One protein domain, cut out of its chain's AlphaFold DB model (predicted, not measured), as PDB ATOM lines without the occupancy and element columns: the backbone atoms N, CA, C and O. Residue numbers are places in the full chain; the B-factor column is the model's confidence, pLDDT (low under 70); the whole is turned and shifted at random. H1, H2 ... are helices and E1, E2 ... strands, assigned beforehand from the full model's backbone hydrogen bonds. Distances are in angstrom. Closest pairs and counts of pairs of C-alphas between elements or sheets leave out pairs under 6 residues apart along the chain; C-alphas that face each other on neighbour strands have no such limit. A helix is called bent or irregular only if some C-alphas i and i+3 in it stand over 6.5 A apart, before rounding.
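This is residues 57 to 146 and 253 to 319 of the 357 residues of an uncharacterized protein of Verrucomicrobia bacterium RIFCSPLOWO2_12_FULL_64_8 (UniProt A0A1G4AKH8). A seven-stranded sheet, curled like part of a barrel, wraps partly round two helices, H1 and H3, which lie side by side in its hollow and run the same way. The short helix H2 sits beyond the last residue of E5, at one end of the sheet. The printed part has 157 residues, with E1, E2, H1, E3, E4, E5, H2, E6, H3 and E7 along the chain, and its class is mixed, helices and strands. The mixed sheet runs E3, E2, E4, E5, E6, E1, E7. The whole is compact, with a radius of gyration of the C-alphas of 15.8 A, and elongated, spanning 45 by 29 by 29 A.

E1, residues 57 to 66, begins at C-alpha 57 (71.188, 79.597, 76.855) and is 29.3 A long. E2, residues 82 to 94, is 31.6 A long and bends by 62 degrees at residue 85. H1, residues 106 to 118, is 18.1 A long; E3 is residues 122 to 124. E4, residues 134 to 143, is 27.4 A long. E5, residues 253 to 261, and E6, residues 272 to 281, are each 27.1 A long; between them is H2, residues 262 to 266. H3, residues 287 to 301, is 21.0 A long and irregular, with C-alphas 297 and 300 7.2 A apart. E7, residues 310 to 315, ends at C-alpha 315 (73.274, 78.228, 80.616).

The sheet is twisted, with E3 and E7 as edge strands. E2 is parallel to E3 (N 84 to O 123, 2.8 A) and to E4 (N 87 to O 136, 2.8 A). Antiparallel neighbours are E4 and E5 (N 137 to O 258, 2.9 A), E5 and E6 (N 255 to O 278, 2.9 A), E6 and E1 (N 63 to O 277, 3.0 A), and E1 and E7 (N 60 to O 312, 2.9 A). H1 and H3 are on the same face of the sheet, in two layers, helices on one face. They touch at a shallow tilt of 23 degrees; their closest C-alphas, of Ala 116 and Ala 299, are 4.6 A apart. The closest C-alphas of E1 and H3, Val 62 and Ala 298, are 6.2 A apart. H1, at a height over the sheet of 7.5 A, is only just over E4, with 3 C-alphas on it, and runs slantwise to the strands at 57 degrees to E4 on the local plane. H2 is on the sheet, only just over E4 with 3 C-alphas; their closest C-alphas, of Leu 134 and Tyr 262, are 4.7 A apart. H1 and H2 are apart. E2, H1, E3 form a strand-helix-strand unit, two parallel neighbour strands with a helix between, with a right-handed crossover; E6, H3, E7 form a split one, with E1 between its strands, left-handed. Every O i to N i+4 pair is within hydrogen-bond range in H1, 7 of 11 in H3 and 0 of 1 in H2, where 2 of 2 O i to N i+3 pairs are.

The two C-alphas farthest apart, of Asp 129 and Val 146, are 49.2 A apart. Residues 147 to 252 are not printed; C-alphas 146 and 253 are 15.1 A apart across this cut. The links E1 to E2 and E2 to H1 are long. The mean pLDDT of the printed part is 96.3, and residue 319 is under 70.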
ATOM      1  N   LEU A  57      69.986  78.805  77.060       92.12
ATOM      2  CA  LEU A  57      71.188  79.597  76.855       92.12
ATOM      3  C   LEU A  57      70.809  81.076  76.998       92.12
ATOM      4  O   LEU A  57      69.937  81.576  76.284       92.12
ATOM      5  N   LEU A  58      71.436  81.741  77.963       94.50
ATOM      6  CA  LEU A  58      71.322  83.175  78.159       94.50
ATOM      7  C   LEU A  58      72.351  83.885  77.296       94.50
ATOM      8  O   LEU A  58      73.542  83.567  77.363       94.50
ATOM      9  N   ASP A  59      71.858  84.877  76.566       95.56
ATOM     10  CA  ASP A  59      72.651  85.830  75.809       95.56
ATOM     11  C   ASP A  59      72.730  87.089  76.670       95.56
ATOM     12  O   ASP A  59      71.719  87.748  76.915       95.56
ATOM     13  N   MET A  60      73.908  87.354  77.228       97.81
ATOM     14  CA  MET A  60      74.114  88.426  78.196       97.81
ATOM     15  C   MET A  60      75.140  89.417  77.666       97.81
ATOM     16  O   MET A  60      76.074  89.036  76.959       97.81
ATOM     17  N   THR A  61      75.019  90.674  78.074       98.50
ATOM     18  CA  THR A  61      76.054  91.684  77.843       98.50
ATOM     19  C   THR A  61      76.466  92.329  79.146       98.50
ATOM     20  O   THR A  61      75.658  92.523  80.059       98.50
ATOM     21  N   VAL A  62      77.751  92.655  79.236       98.56
ATOM     22  CA  VAL A  62      78.322  93.385  80.364       98.56
ATOM     23  C   VAL A  62      79.194  94.500  79.819       98.56
ATOM     24  O   VAL A  62      80.038  94.267  78.958       98.56
ATOM     25  N   ILE A  63      79.017  95.713  80.328       98.50
ATOM     26  CA  ILE A  63      79.912  96.829  80.036       98.50
ATOM     27  C   ILE A  63      80.183  97.632  81.298       98.50
ATOM     28  O   ILE A  63      79.261  97.992  82.031       98.50
ATOM     29  N   THR A  64      81.454  97.945  81.525       98.62
ATOM     30  CA  THR A  64      81.888  98.860  82.573       98.62
ATOM     31  C   THR A  64      82.530 100.087  81.949       98.62
ATOM     32  O   THR A  64      83.562 100.001  81.291       98.62
ATOM     33  N   GLU A  65      81.926 101.243  82.191       98.44
ATOM     34  CA  GLU A  65      82.447 102.532  81.743       98.44
ATOM     35  C   GLU A  65      83.096 103.245  82.929       98.44
ATOM     36  O   GLU A  65      82.431 103.505  83.942       98.44
ATOM     37  N   MET A  66      84.389 103.567  82.818       98.38
ATOM     38  CA  MET A  66      85.063 104.424  83.789       98.38
ATOM     39  C   MET A  66      85.009 105.889  83.360       98.38
ATOM     40  O   MET A  66      85.276 106.249  82.214       98.38
ATOM     41  N   THR A  67      84.711 106.754  84.322       98.44
ATOM     42  CA  THR A  67      84.902 108.200  84.176       98.44
ATOM     43  C   THR A  67      86.389 108.546  84.199       98.44
ATOM     44  O   THR A  67      87.220 107.764  84.670       98.44
ATOM     45  N   GLU A  68      86.732 109.757  83.764       98.06
ATOM     46  CA  GLU A  68      88.108 110.254  83.828       98.06
ATOM     47  C   GLU A  68      88.649 110.303  85.261       98.06
ATOM     48  O   GLU A  68      89.846 110.148  85.486       98.06
ATOM     49  N   GLU A  69      87.792 110.486  86.263       98.19
ATOM     50  CA  GLU A  69      88.200 110.435  87.662       98.19
ATOM     51  C   GLU A  69      88.292 109.023  88.218       98.19
ATOM     52  O   GLU A  69      89.177 108.765  89.031       98.19
ATOM     53  N   GLY A  70      87.451 108.104  87.746       97.88
ATOM     54  CA  GLY A  70      87.591 106.682  88.037       97.88
ATOM     55  C   GLY A  70      88.926 106.128  87.546       97.88
ATOM     56  O   GLY A  70      89.605 105.438  88.298       97.88
ATOM     57  N   LYS A  71      89.347 106.493  86.327       98.06
ATOM     58  CA  LYS A  71      90.624 106.054  85.728       98.06
ATOM     59  C   LYS A  71      91.866 106.511  86.502       98.06
ATOM     60  O   LYS A  71      92.939 105.948  86.318       98.06
ATOM     61  N   LYS A  72      91.741 107.534  87.357       97.81
ATOM     62  CA  LYS A  72      92.835 108.023  88.217       97.81
ATOM     63  C   LYS A  72      93.034 107.165  89.467       97.81
ATOM     64  O   LYS A  72      94.051 107.320  90.139       97.81
ATOM     65  N   LEU A  73      92.064 106.320  89.818       96.69
ATOM     66  CA  LEU A  73      92.160 105.441  90.977       96.69
ATOM     67  C   LEU A  73      93.022 104.212  90.663       96.69
ATOM     68  O   LEU A  73      93.048 103.756  89.519       96.69
ATOM     69  N   PRO A  74      93.716 103.647  91.667       96.44
ATOM     70  CA  PRO A  74      94.412 102.382  91.490       96.44
ATOM     71  C   PRO A  74      93.415 101.270  91.143       96.44
ATOM     72  O   PRO A  74      92.283 101.256  91.635       96.44
ATOM     73  N   ALA A  75      93.850 100.324  90.310       95.88
ATOM     74  CA  ALA A  75      93.050  99.150  89.990       95.88
ATOM     75  C   ALA A  75      92.747  98.345  91.263       95.88
ATOM     76  O   ALA A  75      93.639  98.091  92.076       95.88
ATOM     77  N   VAL A  76      91.488  97.939  91.423       97.88
ATOM     78  CA  VAL A  76      91.054  97.130  92.567       97.88
ATOM     79  C   VAL A  76      91.438  95.672  92.333       97.88
ATOM     80  O   VAL A  76      91.186  95.116  91.262       97.88
ATOM     81  N   SER A  77      92.041  95.051  93.343       96.44
ATOM     82  CA  SER A  77      92.355  93.621  93.358       96.44
ATOM     83  C   SER A  77      92.253  93.066  94.782       96.44
ATOM     84  O   SER A  77      92.154  93.841  95.735       96.44
ATOM     85  N   PRO A  78      92.267  91.737  94.983       95.44
ATOM     86  CA  PRO A  78      92.335  91.156  96.324       95.44
ATOM     87  C   PRO A  78      93.529  91.657  97.157       95.44
ATOM     88  O   PRO A  78      93.405  91.777  98.374       95.44
ATOM     89  N   GLU A  79      94.652  91.969  96.508       97.12
ATOM     90  CA  GLU A  79      95.883  92.491  97.119       97.12
ATOM     91  C   GLU A  79      95.816  94.002  97.385       97.12
ATOM     92  O   GLU A  79      96.450  94.492  98.318       97.12
ATOM     93  N   SER A  80      95.038  94.735  96.585       97.44
ATOM     94  CA  SER A  80      94.784  96.171  96.734       97.44
ATOM     95  C   SER A  80      93.273  96.431  96.789       97.44
ATOM     96  O   SER A  80      92.688  96.904  95.804       97.44
ATOM     97  N   PRO A  81      92.610  96.086  97.912       98.25
ATOM     98  CA  PRO A  81      91.160  96.129  97.993       98.25
ATOM     99  C   PRO A  81      90.619  97.559  98.065       98.25
ATOM    100  O   PRO A  81      91.239  98.456  98.636       98.25
ATOM    101  N   ALA A  82      89.404  97.750  97.550       98.44
ATOM    102  CA  ALA A  82      88.623  98.966  97.756       98.44
ATOM    103  C   ALA A  82      87.479  98.692  98.734       98.44
ATOM    104  O   ALA A  82      86.738  97.718  98.576       98.44
ATOM    105  N   TYR A  83      87.317  99.563  99.729       98.62
ATOM    106  CA  TYR A  83      86.292  99.415 100.756       98.62
ATOM    107  C   TYR A  83      85.048 100.220 100.397       98.62
ATOM    108  O   TYR A  83      85.127 101.418 100.131       98.62
ATOM    109  N   TYR A  84      83.887  99.572 100.395       98.56
ATOM    110  CA  TYR A  84      82.641 100.184  99.951       98.56
ATOM    111  C   TYR A  84      81.519 100.077 100.981       98.56
ATOM    112  O   TYR A  84      81.492  99.180 101.825       98.56
ATOM    113  N   VAL A  85      80.538 100.963 100.843       98.31
ATOM    114  CA  VAL A  85      79.176 100.758 101.348       98.31
ATOM    115  C   VAL A  85      78.204 100.644 100.177       98.31
ATOM    116  O   VAL A  85      78.401 101.274  99.136       98.31
ATOM    117  N   THR A  86      77.175  99.816 100.324       98.19
ATOM    118  CA  THR A  86      76.132  99.612  99.312       98.19
ATOM    119  C   THR A  86      74.893 100.443  99.609       98.19
ATOM    120  O   THR A  86      74.526 100.658 100.763       98.19
ATOM    121  N   HIS A  87      74.214 100.880  98.552       98.25
ATOM    122  CA  HIS A  87      72.892 101.484  98.634       98.25
ATOM    123  C   HIS A  87      71.978 100.918  97.545       98.25
ATOM    124  O   HIS A  87      72.319 100.908  96.361       98.25
ATOM    125  N   CYS A  88      70.806 100.450  97.959       98.31
ATOM    126  CA  CYS A  88      69.782  99.920  97.073       98.31
ATOM    127  C   CYS A  88      68.918 101.061  96.522       98.31
ATOM    128  O   CYS A  88      68.247 101.741  97.293       98.31
ATOM    129  N   ALA A  89      68.890 101.244  95.201       98.25
ATOM    130  CA  ALA A  89      67.974 102.174  94.531       98.25
ATOM    131  C   ALA A  89      66.624 101.531  94.140       98.25
ATOM    132  O   ALA A  89      65.769 102.203  93.551       98.25
ATOM    133  N   GLY A  90      66.439 100.254  94.496       97.62
ATOM    134  CA  GLY A  90      65.219  99.475  94.302       97.62
ATOM    135  C   GLY A  90      65.081  98.841  92.918       97.62
ATOM    136  O   GLY A  90      65.932  99.004  92.043       97.62
ATOM    137  N   PHE A  91      63.973  98.123  92.749       97.62
ATOM    138  CA  PHE A  91      63.518  97.617  91.459       97.62
ATOM    139  C   PHE A  91      62.996  98.768  90.588       97.62
ATOM    140  O   PHE A  91      62.328  99.680  91.087       97.62
ATOM    141  N   ARG A  92      63.290  98.729  89.288       97.25
ATOM    142  CA  ARG A  92      62.803  99.693  88.298       97.25
ATOM    143  C   ARG A  92      62.234  98.968  87.091       97.25
ATOM    144  O   ARG A  92      62.843  98.051  86.561       97.25
ATOM    145  N   GLN A  93      61.081  99.433  86.651       96.06
ATOM    146  CA  GLN A  93      60.454  99.000  85.417       96.06
ATOM    147  C   GLN A  93      60.493 100.182  84.457       96.06
ATOM    148  O   GLN A  93      60.098 101.288  84.832       96.06
ATOM    149  N   LEU A  94      61.052  99.957  83.275       95.56
ATOM    150  CA  LEU A  94      61.159 100.935  82.197       95.56
ATOM    151  C   LEU A  94      60.390 100.414  80.979       95.56
ATOM    152  O   LEU A  94      60.295  99.201  80.792       95.56
ATOM    153  N   GLY A  95      59.857 101.325  80.165       93.88
ATOM    154  CA  GLY A  95      58.910 100.974  79.102       93.88
ATOM    155  C   GLY A  95      57.545 100.568  79.657       93.88
ATOM    156  O   GLY A  95      57.178 100.980  80.763       93.88
ATOM    157  N   ASP A  96      56.807  99.757  78.902       91.19
ATOM    158  CA  ASP A  96      55.503  99.281  79.352       91.19
ATOM    159  C   ASP A  96      55.635  98.329  80.540       91.19
ATOM    160  O   ASP A  96      56.650  97.651  80.730       91.19
ATOM    161  N   ALA A  97      54.607  98.300  81.385       84.62
ATOM    162  CA  ALA A  97      54.575  97.443  82.558       84.62
ATOM    163  C   ALA A  97      54.076  96.032  82.182       84.62
ATOM    164  O   ALA A  97      52.865  95.848  82.036       84.62
ATOM    165  N   PRO A  98      54.945  95.007  82.069       75.00
ATOM    166  CA  PRO A  98      54.521  93.622  82.023       75.00
ATOM    167  C   PRO A  98      53.757  93.316  83.303       75.00
ATOM    168  O   PRO A  98      54.193  93.636  84.415       75.00
ATOM    169  N   GLY A  99      52.580  92.718  83.144       81.56
ATOM    170  CA  GLY A  99      51.742  92.346  84.275       81.56
ATOM    171  C   GLY A  99      52.496  91.454  85.266       81.56
ATOM    172  O   GLY A  99      53.211  90.550  84.856       81.56
ATOM    173  N   ASN A 100      52.323  91.705  86.569       87.69
ATOM    174  CA  ASN A 100      52.723  90.866  87.714       87.69
ATOM    175  C   ASN A 100      54.025  90.045  87.571       87.69
ATOM    176  O   ASN A 100      54.091  88.891  88.009       87.69
ATOM    177  N   GLU A 101      55.072  90.631  86.992       90.38
ATOM    178  CA  GLU A 101      56.364  89.969  86.868       90.38
ATOM    179  C   GLU A 101      56.999  89.743  88.250       90.38
ATOM    180  O   GLU A 101      57.096  90.646  89.083       90.38
ATOM    181  N   LYS A 102      57.445  88.510  88.511       94.56
ATOM    182  CA  LYS A 102      58.149  88.180  89.753       94.56
ATOM    183  C   LYS A 102      59.612  88.595  89.650       94.56
ATOM    184  O   LYS A 102      60.328  88.130  88.765       94.56
ATOM    185  N   THR A 103      60.062  89.383  90.621       95.50
ATOM    186  CA  THR A 103      61.444  89.865  90.733       95.50
ATOM    187  C   THR A 103      62.141  89.340  91.990       95.50
ATOM    188  O   THR A 103      61.501  88.814  92.904       95.50
ATOM    189  N   LEU A 104      63.466  89.491  92.041       95.31
ATOM    190  CA  LEU A 104      64.252  89.281  93.254       95.31
ATOM    191  C   LEU A 104      64.013  90.410  94.260       95.31
ATOM    192  O   LEU A 104      63.901  91.582  93.893       95.31
ATOM    193  N   GLY A 105      63.991  90.058  95.546       97.44
ATOM    194  CA  GLY A 105      63.978  91.040  96.622       97.44
ATOM    195  C   GLY A 105      65.306  91.796  96.722       97.44
ATOM    196  O   GLY A 105      66.364  91.293  96.338       97.44
ATOM    197  N   ALA A 106      65.266  92.996  97.306       98.00
ATOM    198  CA  ALA A 106      66.454  93.831  97.503       98.00
ATOM    199  C   ALA A 106      67.582  93.111  98.265       98.00
ATOM    200  O   ALA A 106      68.743  93.228  97.888       98.00
ATOM    201  N   GLY A 107      67.247  92.349  99.311       98.00
ATOM    202  CA  GLY A 107      68.235  91.617 100.112       98.00
ATOM    203  C   GLY A 107      68.929  90.493  99.338       98.00
ATOM    204  O   GLY A 107      70.144  90.332  99.449       98.00
ATOM    205  N   ASP A 108      68.182  89.759  98.510       98.06
ATOM    206  CA  ASP A 108      68.744  88.705  97.658       98.06
ATOM    207  C   ASP A 108      69.663  89.304  96.591       98.06
ATOM    208  O   ASP A 108      70.775  88.819  96.381       98.06
ATOM    209  N   MET A 109      69.236  90.412  95.973       98.31
ATOM    210  CA  MET A 109      70.055  91.156  95.018       98.31
ATOM    211  C   MET A 109      71.345  91.678  95.657       98.31
ATOM    212  O   MET A 109      72.425  91.533  95.086       98.31
ATOM    213  N   GLU A 110      71.258  92.252  96.862       98.44
ATOM    214  CA  GLU A 110      72.433  92.738  97.581       98.44
ATOM    215  C   GLU A 110      73.425  91.609  97.862       98.44
ATOM    216  O   GLU A 110      74.625  91.781  97.658       98.44
ATOM    217  N   LYS A 111      72.933  90.446  98.306       98.50
ATOM    218  CA  LYS A 111      73.774  89.282  98.590       98.50
ATOM    219  C   LYS A 111      74.553  88.840  97.350       98.50
ATOM    220  O   LYS A 111      75.766  88.652  97.444       98.50
ATOM    221  N   LEU A 112      73.877  88.738  96.202       98.19
ATOM    222  CA  LEU A 112      74.498  88.392  94.918       98.19
ATOM    223  C   LEU A 112      75.573  89.409  94.521       98.19
ATOM    224  O   LEU A 112      76.686  89.035  94.154       98.19
ATOM    225  N   LEU A 113      75.260  90.702  94.638       98.44
ATOM    226  CA  LEU A 113      76.196  91.767  94.290       98.44
ATOM    227  C   LEU A 113      77.426  91.769  95.206       98.44
ATOM    228  O   LEU A 113      78.546  91.917  94.724       98.44
ATOM    229  N   VAL A 114      77.245  91.576  96.515       98.50
ATOM    230  CA  VAL A 114      78.345  91.509  97.489       98.50
ATOM    231  C   VAL A 114      79.282  90.345  97.187       98.50
ATOM    232  O   VAL A 114      80.498  90.517  97.247       98.50
ATOM    233  N   GLU A 115      78.738  89.175  96.854       98.25
ATOM    234  CA  GLU A 115      79.529  88.003  96.473       98.25
ATOM    235  C   GLU A 115      80.364  88.275  95.211       98.25
ATOM    236  O   GLU A 115      81.581  88.074  95.219       98.25
ATOM    237  N   ALA A 116      79.743  88.840  94.171       97.81
ATOM    238  CA  ALA A 116      80.415  89.184  92.920       97.81
ATOM    239  C   ALA A 116      81.492  90.279  93.088       97.81
ATOM    240  O   ALA A 116      82.585  90.190  92.517       97.81
ATOM    241  N   LEU A 117      81.221  91.293  93.914       98.50
ATOM    242  CA  LEU A 117      82.172  92.353  94.267       98.50
ATOM    243  C   LEU A 117      83.371  91.797  95.055       98.50
ATOM    244  O   LEU A 117      84.522  92.093  94.723       98.50
ATOM    245  N   ASN A 118      83.118  90.943  96.052       98.06
ATOM    246  CA  ASN A 118      84.161  90.319  96.872       98.06
ATOM    247  C   ASN A 118      85.156  89.502  96.044       98.06
ATOM    248  O   ASN A 118      86.348  89.498  96.362       98.06
ATOM    249  N   ALA A 119      84.689  88.850  94.976       96.06
ATOM    250  CA  ALA A 119      85.542  88.092  94.061       96.06
ATOM    251  C   ALA A 119      86.595  88.962  93.342       96.06
ATOM    252  O   ALA A 119      87.587  88.430  92.849       96.06
ATOM    253  N   ASN A 120      86.418  90.291  93.313       95.38
ATOM    254  CA  ASN A 120      87.282  91.235  92.593       95.38
ATOM    255  C   ASN A 120      87.987  92.242  93.512       95.38
ATOM    256  O   ASN A 120      88.452  93.278  93.051       95.38
ATOM    257  N   GLY A 121      88.080  91.951  94.814       97.69
ATOM    258  CA  GLY A 121      88.799  92.799  95.772       97.69
ATOM    259  C   GLY A 121      87.996  93.974  96.330       97.69
ATOM    260  O   GLY A 121      88.509  94.731  97.150       97.69
ATOM    261  N   TYR A 122      86.724  94.120  95.962       98.50
ATOM    262  CA  TYR A 122      85.834  95.061  96.637       98.50
ATOM    263  C   TYR A 122      85.380  94.452  97.961       98.50
ATOM    264  O   TYR A 122      84.769  93.388  97.981       98.50
ATOM    265  N   ARG A 123      85.646  95.125  99.079       98.50
ATOM    266  CA  ARG A 123      85.300  94.661 100.430       98.50
ATOM    267  C   ARG A 123      84.287  95.603 101.064       98.50
ATOM    268  O   ARG A 123      84.361  96.812 100.869       98.50
ATOM    269  N   ARG A 124      83.357  95.082 101.867       98.50
ATOM    270  CA  ARG A 124      82.508  95.955 102.691       98.50
ATOM    271  C   ARG A 124      83.377  96.726 103.688       98.50
ATOM    272  O   ARG A 124      84.281  96.153 104.292       98.50
ATOM    273  N   ALA A 125      83.100  98.013 103.841       98.44
ATOM    274  CA  ALA A 125      83.752  98.857 104.829       98.44
ATOM    275  C   ALA A 125      83.428  98.387 106.258       98.44
ATOM    276  O   ALA A 125      82.310  97.959 106.543       98.44
ATOM    277  N   SER A 126      84.407  98.507 107.153       98.00
ATOM    278  CA  SER A 126      84.305  98.176 108.577       98.00
ATOM    279  C   SER A 126      85.017  99.256 109.399       98.00
ATOM    280  O   SER A 126      86.182  99.086 109.756       98.00
ATOM    281  N   PRO A 127      84.374 100.411 109.650       96.25
ATOM    282  CA  PRO A 127      84.987 101.488 110.422       96.25
ATOM    283  C   PRO A 127      85.243 101.081 111.889       96.25
ATOM    284  O   PRO A 127      84.400 100.401 112.473       96.25
ATOM    285  N   PRO A 128      86.350 101.533 112.512       96.94
ATOM    286  CA  PRO A 128      87.343 102.454 111.954       96.94
ATOM    287  C   PRO A 128      88.423 101.776 111.096       96.94
ATOM    288  O   PRO A 128      89.078 102.477 110.333       96.94
ATOM    289  N   ASP A 129      88.593 100.455 111.194       98.19
ATOM    290  CA  ASP A 129      89.722  99.720 110.595       98.19
ATOM    291  C   ASP A 129      89.786  99.871 109.069       98.19
ATOM    292  O   ASP A 129      90.857 100.013 108.476       98.19
ATOM    293  N   HIS A 130      88.618  99.877 108.428       97.94
ATOM    294  CA  HIS A 130      88.466  99.963 106.982       97.94
ATOM    295  C   HIS A 130      87.359 100.961 106.613       97.94
ATOM    296  O   HIS A 130      86.216 100.553 106.374       97.94
ATOM    297  N   PRO A 131      87.647 102.275 106.594       97.88
ATOM    298  CA  PRO A 131      86.657 103.281 106.232       97.88
ATOM    299  C   PRO A 131      86.256 103.154 104.750       97.88
ATOM    300  O   PRO A 131      87.074 102.750 103.921       97.88
ATOM    301  N   PRO A 132      85.011 103.507 104.385       98.38
ATOM    302  CA  PRO A 132      84.566 103.440 102.998       98.38
ATOM    303  C   PRO A 132      85.290 104.469 102.124       98.38
ATOM    304  O   PRO A 132      85.285 105.665 102.413       98.38
ATOM    305  N   SER A 133      85.855 104.004 101.013       98.31
ATOM    306  CA  SER A 133      86.324 104.850  99.913       98.31
ATOM    307  C   SER A 133      85.281 104.970  98.799       98.31
ATOM    308  O   SER A 133      85.263 105.969  98.081       98.31
ATOM    309  N   LEU A 134      84.370 103.997  98.686       98.56
ATOM    310  CA  LEU A 134      83.350 103.938  97.638       98.56
ATOM    311  C   LEU A 134      81.924 103.876  98.204       98.56
ATOM    312  O   LEU A 134      81.647 103.181  99.183       98.56
ATOM    313  N   LEU A 135      80.995 104.550  97.529       98.38
ATOM    314  CA  LEU A 135      79.560 104.279  97.619       98.38
ATOM    315  C   LEU A 135      79.131 103.542  96.350       98.38
ATOM    316  O   LEU A 135      79.200 104.116  95.266       98.38
ATOM    317  N   ILE A 136      78.652 102.308  96.476       98.50
ATOM    318  CA  ILE A 136      78.104 101.544  95.350       98.50
ATOM    319  C   ILE A 136      76.579 101.593  95.417       98.50
ATOM    320  O   ILE A 136      75.966 101.017  96.314       98.50
ATOM    321  N   ILE A 137      75.964 102.277  94.455       98.50
ATOM    322  CA  ILE A 137      74.511 102.306  94.278       98.50
ATOM    323  C   ILE A 137      74.139 101.281  93.215       98.50
ATOM    324  O   ILE A 137      74.711 101.306  92.124       98.50
ATOM    325  N   TYR A 138      73.170 100.419  93.507       98.69
ATOM    326  CA  TYR A 138      72.686  99.436  92.543       98.69
ATOM    327  C   TYR A 138      71.176  99.528  92.315       98.69
ATOM    328  O   TYR A 138      70.408  99.867  93.216       98.69
ATOM    329  N   VAL A 139      70.772  99.223  91.086       98.69
ATOM    330  CA  VAL A 139      69.387  99.150  90.606       98.69
ATOM    331  C   VAL A 139      69.254  97.913  89.722       98.69
ATOM    332  O   VAL A 139      70.192  97.570  89.003       98.69
ATOM    333  N   TRP A 140      68.109  97.242  89.766       98.62
ATOM    334  CA  TRP A 140      67.786  96.133  88.866       98.62
ATOM    335  C   TRP A 140      66.368  96.293  88.342       98.62
ATOM    336  O   TRP A 140      65.576  97.045  88.914       98.62
ATOM    337  N   GLY A 141      66.054  95.622  87.241       97.56
ATOM    338  CA  GLY A 141      64.803  95.904  86.568       97.56
ATOM    339  C   GLY A 141      64.544  95.137  85.291       97.56
ATOM    340  O   GLY A 141      65.341  94.294  84.872       97.56
ATOM    341  N   SER A 142      63.408  95.468  84.691       97.62
ATOM    342  CA  SER A 142      63.044  95.133  83.316       97.62
ATOM    343  C   SER A 142      63.000  96.421  82.489       97.62
ATOM    344  O   SER A 142      62.571  97.466  82.989       97.62
ATOM    345  N   HIS A 143      63.422  96.359  81.233       97.62
ATOM    346  CA  HIS A 143      63.220  97.424  80.253       97.62
ATOM    347  C   HIS A 143      62.463  96.839  79.067       97.62
ATOM    348  O   HIS A 143      63.019  96.048  78.301       97.62
ATOM    349  N   ASN A 144      61.182  97.177  78.981       96.19
ATOM    350  CA  ASN A 144      60.250  96.586  78.036       96.19
ATOM    351  C   ASN A 144      60.043  97.497  76.830       96.19
ATOM    352  O   ASN A 144      60.370  98.693  76.847       96.19
ATOM    353  N   LEU A 145      59.503  96.912  75.767       93.62
ATOM    354  CA  LEU A 145      59.082  97.668  74.600       93.62
ATOM    355  C   LEU A 145      57.921  98.593  74.981       93.62
ATOM    356  O   LEU A 145      57.216  98.354  75.958       93.62
ATOM    357  N   VAL A 146      57.771  99.677  74.228       89.38
ATOM    358  CA  VAL A 146      56.577 100.523  74.285       89.38
ATOM    359  C   VAL A 146      55.685 100.109  73.119       89.38
ATOM    360  O   VAL A 146      56.121 100.142  71.963       89.38
ATOM    361  N   TYR A 253      66.085  92.128  80.967       98.19
ATOM    362  CA  TYR A 253      66.386  92.302  82.379       98.19
ATOM    363  C   TYR A 253      67.746  92.948  82.533       98.19
ATOM    364  O   TYR A 253      68.673  92.655  81.775       98.19
ATOM    365  N   TYR A 254      67.878  93.799  83.544       98.62
ATOM    366  CA  TYR A 254      69.120  94.507  83.781       98.62
ATOM    367  C   TYR A 254      69.483  94.615  85.256       98.62
ATOM    368  O   TYR A 254      68.630  94.619  86.146       98.62
ATOM    369  N   VAL A 255      70.783  94.775  85.491       98.69
ATOM    370  CA  VAL A 255      71.361  95.244  86.749       98.69
ATOM    371  C   VAL A 255      72.368  96.337  86.413       98.69
ATOM    372  O   VAL A 255      73.190  96.186  85.510       98.69
ATOM    373  N   VAL A 256      72.324  97.448  87.143       98.75
ATOM    374  CA  VAL A 256      73.320  98.515  87.043       98.75
ATOM    375  C   VAL A 256      73.921  98.761  88.413       98.75
ATOM    376  O   VAL A 256      73.201  99.068  89.358       98.75
ATOM    377  N   ALA A 257      75.246  98.680  88.504       98.69
ATOM    378  CA  ALA A 257      76.013  99.083  89.675       98.69
ATOM    379  C   ALA A 257      76.840 100.325  89.327       98.69
ATOM    380  O   ALA A 257      77.607 100.322  88.367       98.69
ATOM    381  N   SER A 258      76.672 101.401  90.090       98.81
ATOM    382  CA  SER A 258      77.416 102.653  89.930       98.81
ATOM    383  C   SER A 258      78.236 102.919  91.184       98.81
ATOM    384  O   SER A 258      77.660 103.024  92.269       98.81
ATOM    385  N   ALA A 259      79.551 103.061  91.046       98.62
ATOM    386  CA  ALA A 259      80.412 103.461  92.150       98.62
ATOM    387  C   ALA A 259      80.694 104.956  92.119       98.62
ATOM    388  O   ALA A 259      81.063 105.521  91.089       98.62
ATOM    389  N   TYR A 260      80.567 105.571  93.282       98.69
ATOM    390  CA  TYR A 260      80.851 106.971  93.518       98.69
ATOM    391  C   TYR A 260      81.950 107.116  94.566       98.69
ATOM    392  O   TYR A 260      82.097 106.267  95.447       98.69
ATOM    393  N   ASP A 261      82.685 108.222  94.496       98.50
ATOM    394  CA  ASP A 261      83.646 108.605  95.526       98.50
ATOM    395  C   ASP A 261      82.911 108.912  96.840       98.50
ATOM    396  O   ASP A 261      82.134 109.868  96.916       98.50
ATOM    397  N   TYR A 262      83.136 108.096  97.874       98.25
ATOM    398  CA  TYR A 262      82.432 108.240  99.150       98.25
ATOM    399  C   TYR A 262      82.726 109.584  99.845       98.25
ATOM    400  O   TYR A 262      81.770 110.262 100.238       98.25
ATOM    401  N   PRO A 263      83.989 110.057  99.946       97.38
ATOM    402  CA  PRO A 263      84.295 111.354 100.558       97.38
ATOM    403  C   PRO A 263      83.608 112.552  99.888       97.38
ATOM    404  O   PRO A 263      83.307 113.545 100.555       97.38
ATOM    405  N   SER A 264      83.333 112.484  98.582       97.50
ATOM    406  CA  SER A 264      82.626 113.547  97.854       97.50
ATOM    407  C   SER A 264      81.200 113.787  98.361       97.50
ATOM    408  O   SER A 264      80.736 114.930  98.352       97.50
ATOM    409  N   PHE A 265      80.529 112.776  98.925       94.00
ATOM    410  CA  PHE A 265      79.186 112.952  99.491       94.00
ATOM    411  C   PHE A 265      79.160 113.874 100.709       94.00
ATOM    412  O   PHE A 265      78.202 114.632 100.867       94.00
ATOM    413  N   ALA A 266      80.217 113.887 101.527       90.00
ATOM    414  CA  ALA A 266      80.330 114.831 102.642       90.00
ATOM    415  C   ALA A 266      80.340 116.294 102.157       90.00
ATOM    416  O   ALA A 266      79.912 117.196 102.874       90.00
ATOM    417  N   ARG A 267      80.766 116.522 100.908       96.25
ATOM    418  CA  ARG A 267      80.759 117.826 100.230       96.25
ATOM    419  C   ARG A 267      79.513 118.056  99.365       96.25
ATOM    420  O   ARG A 267      79.447 119.056  98.662       96.25
ATOM    421  N   LYS A 268      78.515 117.163  99.424       96.06
ATOM    422  CA  LYS A 268      77.308 117.158  98.568       96.06
ATOM    423  C   LYS A 268      77.610 117.023  97.067       96.06
ATOM    424  O   LYS A 268      76.769 117.356  96.234       96.06
ATOM    425  N   GLU A 269      78.775 116.492  96.717       97.31
ATOM    426  CA  GLU A 269      79.184 116.224  95.341       97.31
ATOM    427  C   GLU A 269      78.938 114.750  95.006       97.31
ATOM    428  O   GLU A 269      79.323 113.850  95.754       97.31
ATOM    429  N   ARG A 270      78.313 114.480  93.855       96.56
ATOM    430  CA  ARG A 270      78.101 113.113  93.352       96.56
ATOM    431  C   ARG A 270      79.118 112.812  92.266       96.56
ATOM    432  O   ARG A 270      78.848 112.993  91.083       96.56
ATOM    433  N   LYS A 271      80.298 112.368  92.678       98.12
ATOM    434  CA  LYS A 271      81.388 112.067  91.755       98.12
ATOM    435  C   LYS A 271      81.345 110.597  91.348       98.12
ATOM    436  O   LYS A 271      81.795 109.735  92.101       98.12
ATOM    437  N   LEU A 272      80.739 110.321  90.192       98.44
ATOM    438  CA  LEU A 272      80.717 108.984  89.598       98.44
ATOM    439  C   LEU A 272      82.147 108.584  89.224       98.44
ATOM    440  O   LEU A 272      82.870 109.386  88.648       98.44
ATOM    441  N   LEU A 273      82.540 107.357  89.553       98.56
ATOM    442  CA  LEU A 273      83.850 106.801  89.227       98.56
ATOM    443  C   LEU A 273      83.721 105.802  88.083       98.56
ATOM    444  O   LEU A 273      84.402 105.932  87.068       98.56
ATOM    445  N   TRP A 274      82.802 104.852  88.215       98.69
ATOM    446  CA  TRP A 274      82.504 103.875  87.176       98.69
ATOM    447  C   TRP A 274      81.058 103.401  87.260       98.69
ATOM    448  O   TRP A 274      80.402 103.513  88.301       98.69
ATOM    449  N   ARG A 275      80.565 102.847  86.152       98.75
ATOM    450  CA  ARG A 275      79.257 102.198  86.073       98.75
ATOM    451  C   ARG A 275      79.362 100.897  85.293       98.75
ATOM    452  O   ARG A 275      79.783 100.911  84.144       98.75
ATOM    453  N   THR A 276      78.916  99.807  85.907       98.81
ATOM    454  CA  THR A 276      78.775  98.496  85.273       98.81
ATOM    455  C   THR A 276      77.304  98.247  84.966       98.81
ATOM    456  O   THR A 276      76.470  98.296  85.873       98.81
ATOM    457  N   ARG A 277      76.985  97.997  83.696       98.75
ATOM    458  CA  ARG A 277      75.657  97.595  83.222       98.75
ATOM    459  C   ARG A 277      75.716  96.144  82.781       98.75
ATOM    460  O   ARG A 277      76.669  95.729  82.126       98.75
ATOM    461  N   MET A 278      74.712  95.392  83.190       98.62
ATOM    462  CA  MET A 278      74.578  93.972  82.927       98.62
ATOM    463  C   MET A 278      73.175  93.759  82.386       98.62
ATOM    464  O   MET A 278      72.220  94.184  83.040       98.62
ATOM    465  N   THR A 279      73.037  93.114  81.235       98.62
ATOM    466  CA  THR A 279      71.725  92.851  80.636       98.62
ATOM    467  C   THR A 279      71.613  91.441  80.088       98.62
ATOM    468  O   THR A 279      72.610  90.816  79.733       98.62
ATOM    469  N   VAL A 280      70.379  90.955  80.018       98.00
ATOM    470  CA  VAL A 280      70.000  89.684  79.400       98.00
ATOM    471  C   VAL A 280      68.628  89.847  78.754       98.00
ATOM    472  O   VAL A 280      67.751  90.483  79.338       98.00
ATOM    473  N   ASN A 281      68.434  89.275  77.568       96.56
ATOM    474  CA  ASN A 281      67.124  89.241  76.916       96.56
ATOM    475  C   ASN A 281      66.093  88.518  77.811       96.56
ATOM    476  O   ASN A 281      66.380  87.427  78.312       96.56
ATOM    477  N   SER A 282      64.911  89.108  78.016       95.81
ATOM    478  CA  SER A 282      63.855  88.536  78.873       95.81
ATOM    479  C   SER A 282      63.050  87.416  78.195       95.81
ATOM    480  O   SER A 282      62.319  86.678  78.858       95.81
ATOM    481  N   SER A 283      63.200  87.226  76.881       93.56
ATOM    482  CA  SER A 283      62.399  86.288  76.091       93.56
ATOM    483  C   SER A 283      62.543  84.842  76.568       93.56
ATOM    484  O   SER A 283      63.583  84.196  76.412       93.56
ATOM    485  N   GLY A 284      61.442  84.303  77.095       90.62
ATOM    486  CA  GLY A 284      61.332  82.903  77.502       90.62
ATOM    487  C   GLY A 284      62.102  82.550  78.775       90.62
ATOM    488  O   GLY A 284      62.356  81.370  79.010       90.62
ATOM    489  N   VAL A 285      62.479  83.540  79.586       93.75
ATOM    490  CA  VAL A 285      63.208  83.350  80.843       93.75
ATOM    491  C   VAL A 285      62.600  84.209  81.949       93.75
ATOM    492  O   VAL A 285      61.966  85.213  81.674       93.75
ATOM    493  N   SER A 286      62.769  83.811  83.213       94.38
ATOM    494  CA  SER A 286      62.278  84.599  84.354       94.38
ATOM    495  C   SER A 286      63.388  85.431  84.985       94.38
ATOM    496  O   SER A 286      64.548  85.009  85.049       94.38
ATOM    497  N   GLN A 287      63.039  86.598  85.519       95.19
ATOM    498  CA  GLN A 287      64.010  87.478  86.162       95.19
ATOM    499  C   GLN A 287      64.685  86.827  87.385       95.19
ATOM    500  O   GLN A 287      65.906  86.885  87.534       95.19
ATOM    501  N   VAL A 288      63.911  86.134  88.228       95.25
ATOM    502  CA  VAL A 288      64.417  85.421  89.422       95.25
ATOM    503  C   VAL A 288      65.502  84.398  89.067       95.25
ATOM    504  O   VAL A 288      66.453  84.214  89.822       95.25
ATOM    505  N   GLN A 289      65.379  83.752  87.908       93.12
ATOM    506  CA  GLN A 289      66.320  82.740  87.439       93.12
ATOM    507  C   GLN A 289      67.556  83.349  86.753       93.12
ATOM    508  O   GLN A 289      68.663  82.818  86.863       93.12
ATOM    509  N   THR A 290      67.380  84.452  86.029       95.56
ATOM    510  CA  THR A 290      68.432  85.033  85.183       95.56
ATOM    511  C   THR A 290      69.370  85.961  85.943       95.56
ATOM    512  O   THR A 290      70.583  85.865  85.758       95.56
ATOM    513  N   LEU A 291      68.849  86.812  86.834       97.38
ATOM    514  CA  LEU A 291      69.657  87.818  87.528       97.38
ATOM    515  C   LEU A 291      70.827  87.245  88.357       97.38
ATOM    516  O   LEU A 291      71.908  87.831  88.286       97.38
ATOM    517  N   PRO A 292      70.704  86.110  89.079       97.44
ATOM    518  CA  PRO A 292      71.847  85.515  89.775       97.44
ATOM    519  C   PRO A 292      72.976  85.124  88.818       97.44
ATOM    520  O   PRO A 292      74.135  85.457  89.054       97.44
ATOM    521  N   THR A 293      72.620  84.485  87.698       96.56
ATOM    522  CA  THR A 293      73.577  84.092  86.654       96.56
ATOM    523  C   THR A 293      74.238  85.327  86.045       96.56
ATOM    524  O   THR A 293      75.451  85.342  85.840       96.56
ATOM    525  N   LEU A 294      73.458  86.379  85.789       97.62
ATOM    526  CA  LEU A 294      73.945  87.628  85.218       97.62
ATOM    527  C   LEU A 294      74.984  88.304  86.128       97.62
ATOM    528  O   LEU A 294      76.085  88.609  85.674       97.62
ATOM    529  N   VAL A 295      74.674  88.477  87.418       98.12
ATOM    530  CA  VAL A 295      75.571  89.129  88.391       98.12
ATOM    531  C   VAL A 295      76.834  88.299  88.651       98.12
ATOM    532  O   VAL A 295      77.931  88.857  88.682       98.12
ATOM    533  N   GLU A 296      76.713  86.972  88.778       97.44
ATOM    534  CA  GLU A 296      77.858  86.063  88.964       97.44
ATOM    535  C   GLU A 296      78.852  86.170  87.797       97.44
ATOM    536  O   GLU A 296      80.060  86.293  88.004       97.44
ATOM    537  N   ASN A 297      78.354  86.174  86.557       97.62
ATOM    538  CA  ASN A 297      79.210  86.220  85.369       97.62
ATOM    539  C   ASN A 297      79.749  87.623  85.065       97.62
ATOM    540  O   ASN A 297      80.785  87.745  84.413       97.62
ATOM    541  N   ALA A 298      79.096  88.674  85.565       98.00
ATOM    542  CA  ALA A 298      79.586  90.041  85.471       98.00
ATOM    543  C   ALA A 298      80.701  90.364  86.476       98.00
ATOM    544  O   ALA A 298      81.395  91.368  86.303       98.00
ATOM    545  N   ALA A 299      80.903  89.519  87.499       97.88
ATOM    546  CA  ALA A 299      81.875  89.750  88.562       97.88
ATOM    547  C   ALA A 299      83.241  90.236  88.036       97.88
ATOM    548  O   ALA A 299      83.688  91.298  88.474       97.88
ATOM    549  N   PRO A 300      83.883  89.568  87.053       97.94
ATOM    550  CA  PRO A 300      85.215  89.945  86.586       97.94
ATOM    551  C   PRO A 300      85.320  91.343  85.970       97.94
ATOM    552  O   PRO A 300      86.442  91.771  85.715       97.94
ATOM    553  N   PHE A 301      84.212  92.036  85.699       98.19
ATOM    554  CA  PHE A 301      84.183  93.309  84.979       98.19
ATOM    555  C   PHE A 301      83.948  94.526  85.886       98.19
ATOM    556  O   PHE A 301      84.071  95.658  85.414       98.19
ATOM    557  N   PHE A 302      83.639  94.345  87.177       98.38
ATOM    558  CA  PHE A 302      83.357  95.472  88.077       98.38
ATOM    559  C   PHE A 302      84.544  96.435  88.210       98.38
ATOM    560  O   PHE A 302      85.637  96.060  88.638       98.38
ATOM    561  N   GLY A 303      84.301  97.701  87.857       97.12
ATOM    562  CA  GLY A 303      85.293  98.783  87.858       97.12
ATOM    563  C   GLY A 303      86.531  98.543  86.989       97.12
ATOM    564  O   GLY A 303      87.573  99.133  87.258       97.12
ATOM    565  N   LYS A 304      86.433  97.691  85.960       97.69
ATOM    566  CA  LYS A 304      87.454  97.564  84.912       97.69
ATOM    567  C   LYS A 304      87.016  98.349  83.688       97.69
ATOM    568  O   LYS A 304      85.923  98.114  83.198       97.69
ATOM    569  N   ASP A 305      87.846  99.265  83.203       97.81
ATOM    570  CA  ASP A 305      87.508 100.053  82.016       97.81
ATOM    571  C   ASP A 305      87.365  99.153  80.784       97.81
ATOM    572  O   ASP A 305      88.241  98.334  80.495       97.81
ATOM    573  N   MET A 306      86.247  99.292  80.073       98.06
ATOM    574  CA  MET A 306      85.938  98.512  78.882       98.06
ATOM    575  C   MET A 306      85.717  99.452  77.702       98.06
ATOM    576  O   MET A 306      84.866 100.338  77.742       98.06
ATOM    577  N   ALA A 307      86.465  99.232  76.619       96.75
ATOM    578  CA  ALA A 307      86.275  99.983  75.380       96.75
ATOM    579  C   ALA A 307      84.971  99.602  74.657       96.75
ATOM    580  O   ALA A 307      84.401 100.417  73.928       96.75
ATOM    581  N   GLU A 308      84.522  98.362  74.854       96.81
ATOM    582  CA  GLU A 308      83.334  97.776  74.245       96.81
ATOM    583  C   GLU A 308      82.678  96.776  75.208       96.81
ATOM    584  O   GLU A 308      83.372  96.227  76.067       96.81
ATOM    585  N   PRO A 309      81.379  96.471  75.044       98.00
ATOM    586  CA  PRO A 309      80.698  95.457  75.847       98.00
ATOM    587  C   PRO A 309      81.286  94.064  75.637       98.00
ATOM    588  O   PRO A 309      81.697  93.726  74.529       98.00
ATOM    589  N   GLU A 310      81.258  93.221  76.659       98.19
ATOM    590  CA  GLU A 310      81.531  91.792  76.522       98.19
ATOM    591  C   GLU A 310      80.212  91.036  76.330       98.19
ATOM    592  O   GLU A 310      79.255  91.260  77.074       98.19
ATOM    593  N   ILE A 311      80.169  90.134  75.343       97.75
ATOM    594  CA  ILE A 311      79.030  89.240  75.106       97.75
ATOM    595  C   ILE A 311      79.320  87.902  75.785       97.75
ATOM    596  O   ILE A 311      80.320  87.247  75.494       97.75
ATOM    597  N   LEU A 312      78.429  87.480  76.677       96.69
ATOM    598  CA  LEU A 312      78.567  86.263  77.465       96.69
ATOM    599  C   LEU A 312      77.424  85.299  77.147       96.69
ATOM    600  O   LEU A 312      76.254  85.664  77.204       96.69
ATOM    601  N   PHE A 313      77.772  84.037  76.906       95.56
ATOM    602  CA  PHE A 313      76.809  82.957  76.696       95.56
ATOM    603  C   PHE A 313      76.871  81.984  77.868       95.56
ATOM    604  O   PHE A 313      77.898  81.330  78.084       95.56
ATOM    605  N   LYS A 314      75.795  81.880  78.654       94.75
ATOM    606  CA  LYS A 314      75.759  80.993  79.831       94.75
ATOM    607  C   LYS A 314      74.433  80.269  79.938       94.75
ATOM    608  O   LYS A 314      73.377  80.847  79.736       94.75
ATOM    609  N   ARG A 315      74.482  78.982  80.278       91.06
ATOM    610  CA  ARG A 315      73.274  78.228  80.616       91.06
ATOM    611  C   ARG A 315      72.893  78.520  82.054       91.06
ATOM    612  O   ARG A 315      73.767  78.530  82.922       91.06
ATOM    613  N   VAL A 316      71.602  78.711  82.300       88.69
ATOM    614  CA  VAL A 316      71.120  78.812  83.676       88.69
ATOM    615  C   VAL A 316      71.314  77.477  84.389       88.69
ATOM    616  O   VAL A 316      71.159  76.422  83.776       88.69
ATOM    617  N   ARG A 317      71.663  77.519  85.678       80.81
ATOM    618  CA  ARG A 317      71.654  76.335  86.543       80.81
ATOM    619  C   ARG A 317      70.213  75.858  86.747       80.81
ATOM    620  O   ARG A 317      69.304  76.677  86.885       80.81
ATOM    621  N   GLU A 318      70.019  74.540  86.783       74.56
ATOM    622  CA  GLU A 318      68.706  73.941  87.037       74.56
ATOM    623  C   GLU A 318      68.192  74.372  88.418       74.56
ATOM    624  O   GLU A 318      68.779  74.038  89.448       74.56
ATOM    625  N   GLY A 319      67.072  75.096  88.440       67.06
ATOM    626  CA  GLY A 319      66.242  75.199  89.631       67.06
ATOM    627  C   GLY A 319      65.391  73.938  89.721       67.06
ATOM    628  O   GLY A 319      64.551  73.701  88.854       67.06
TER     629      GLY A 319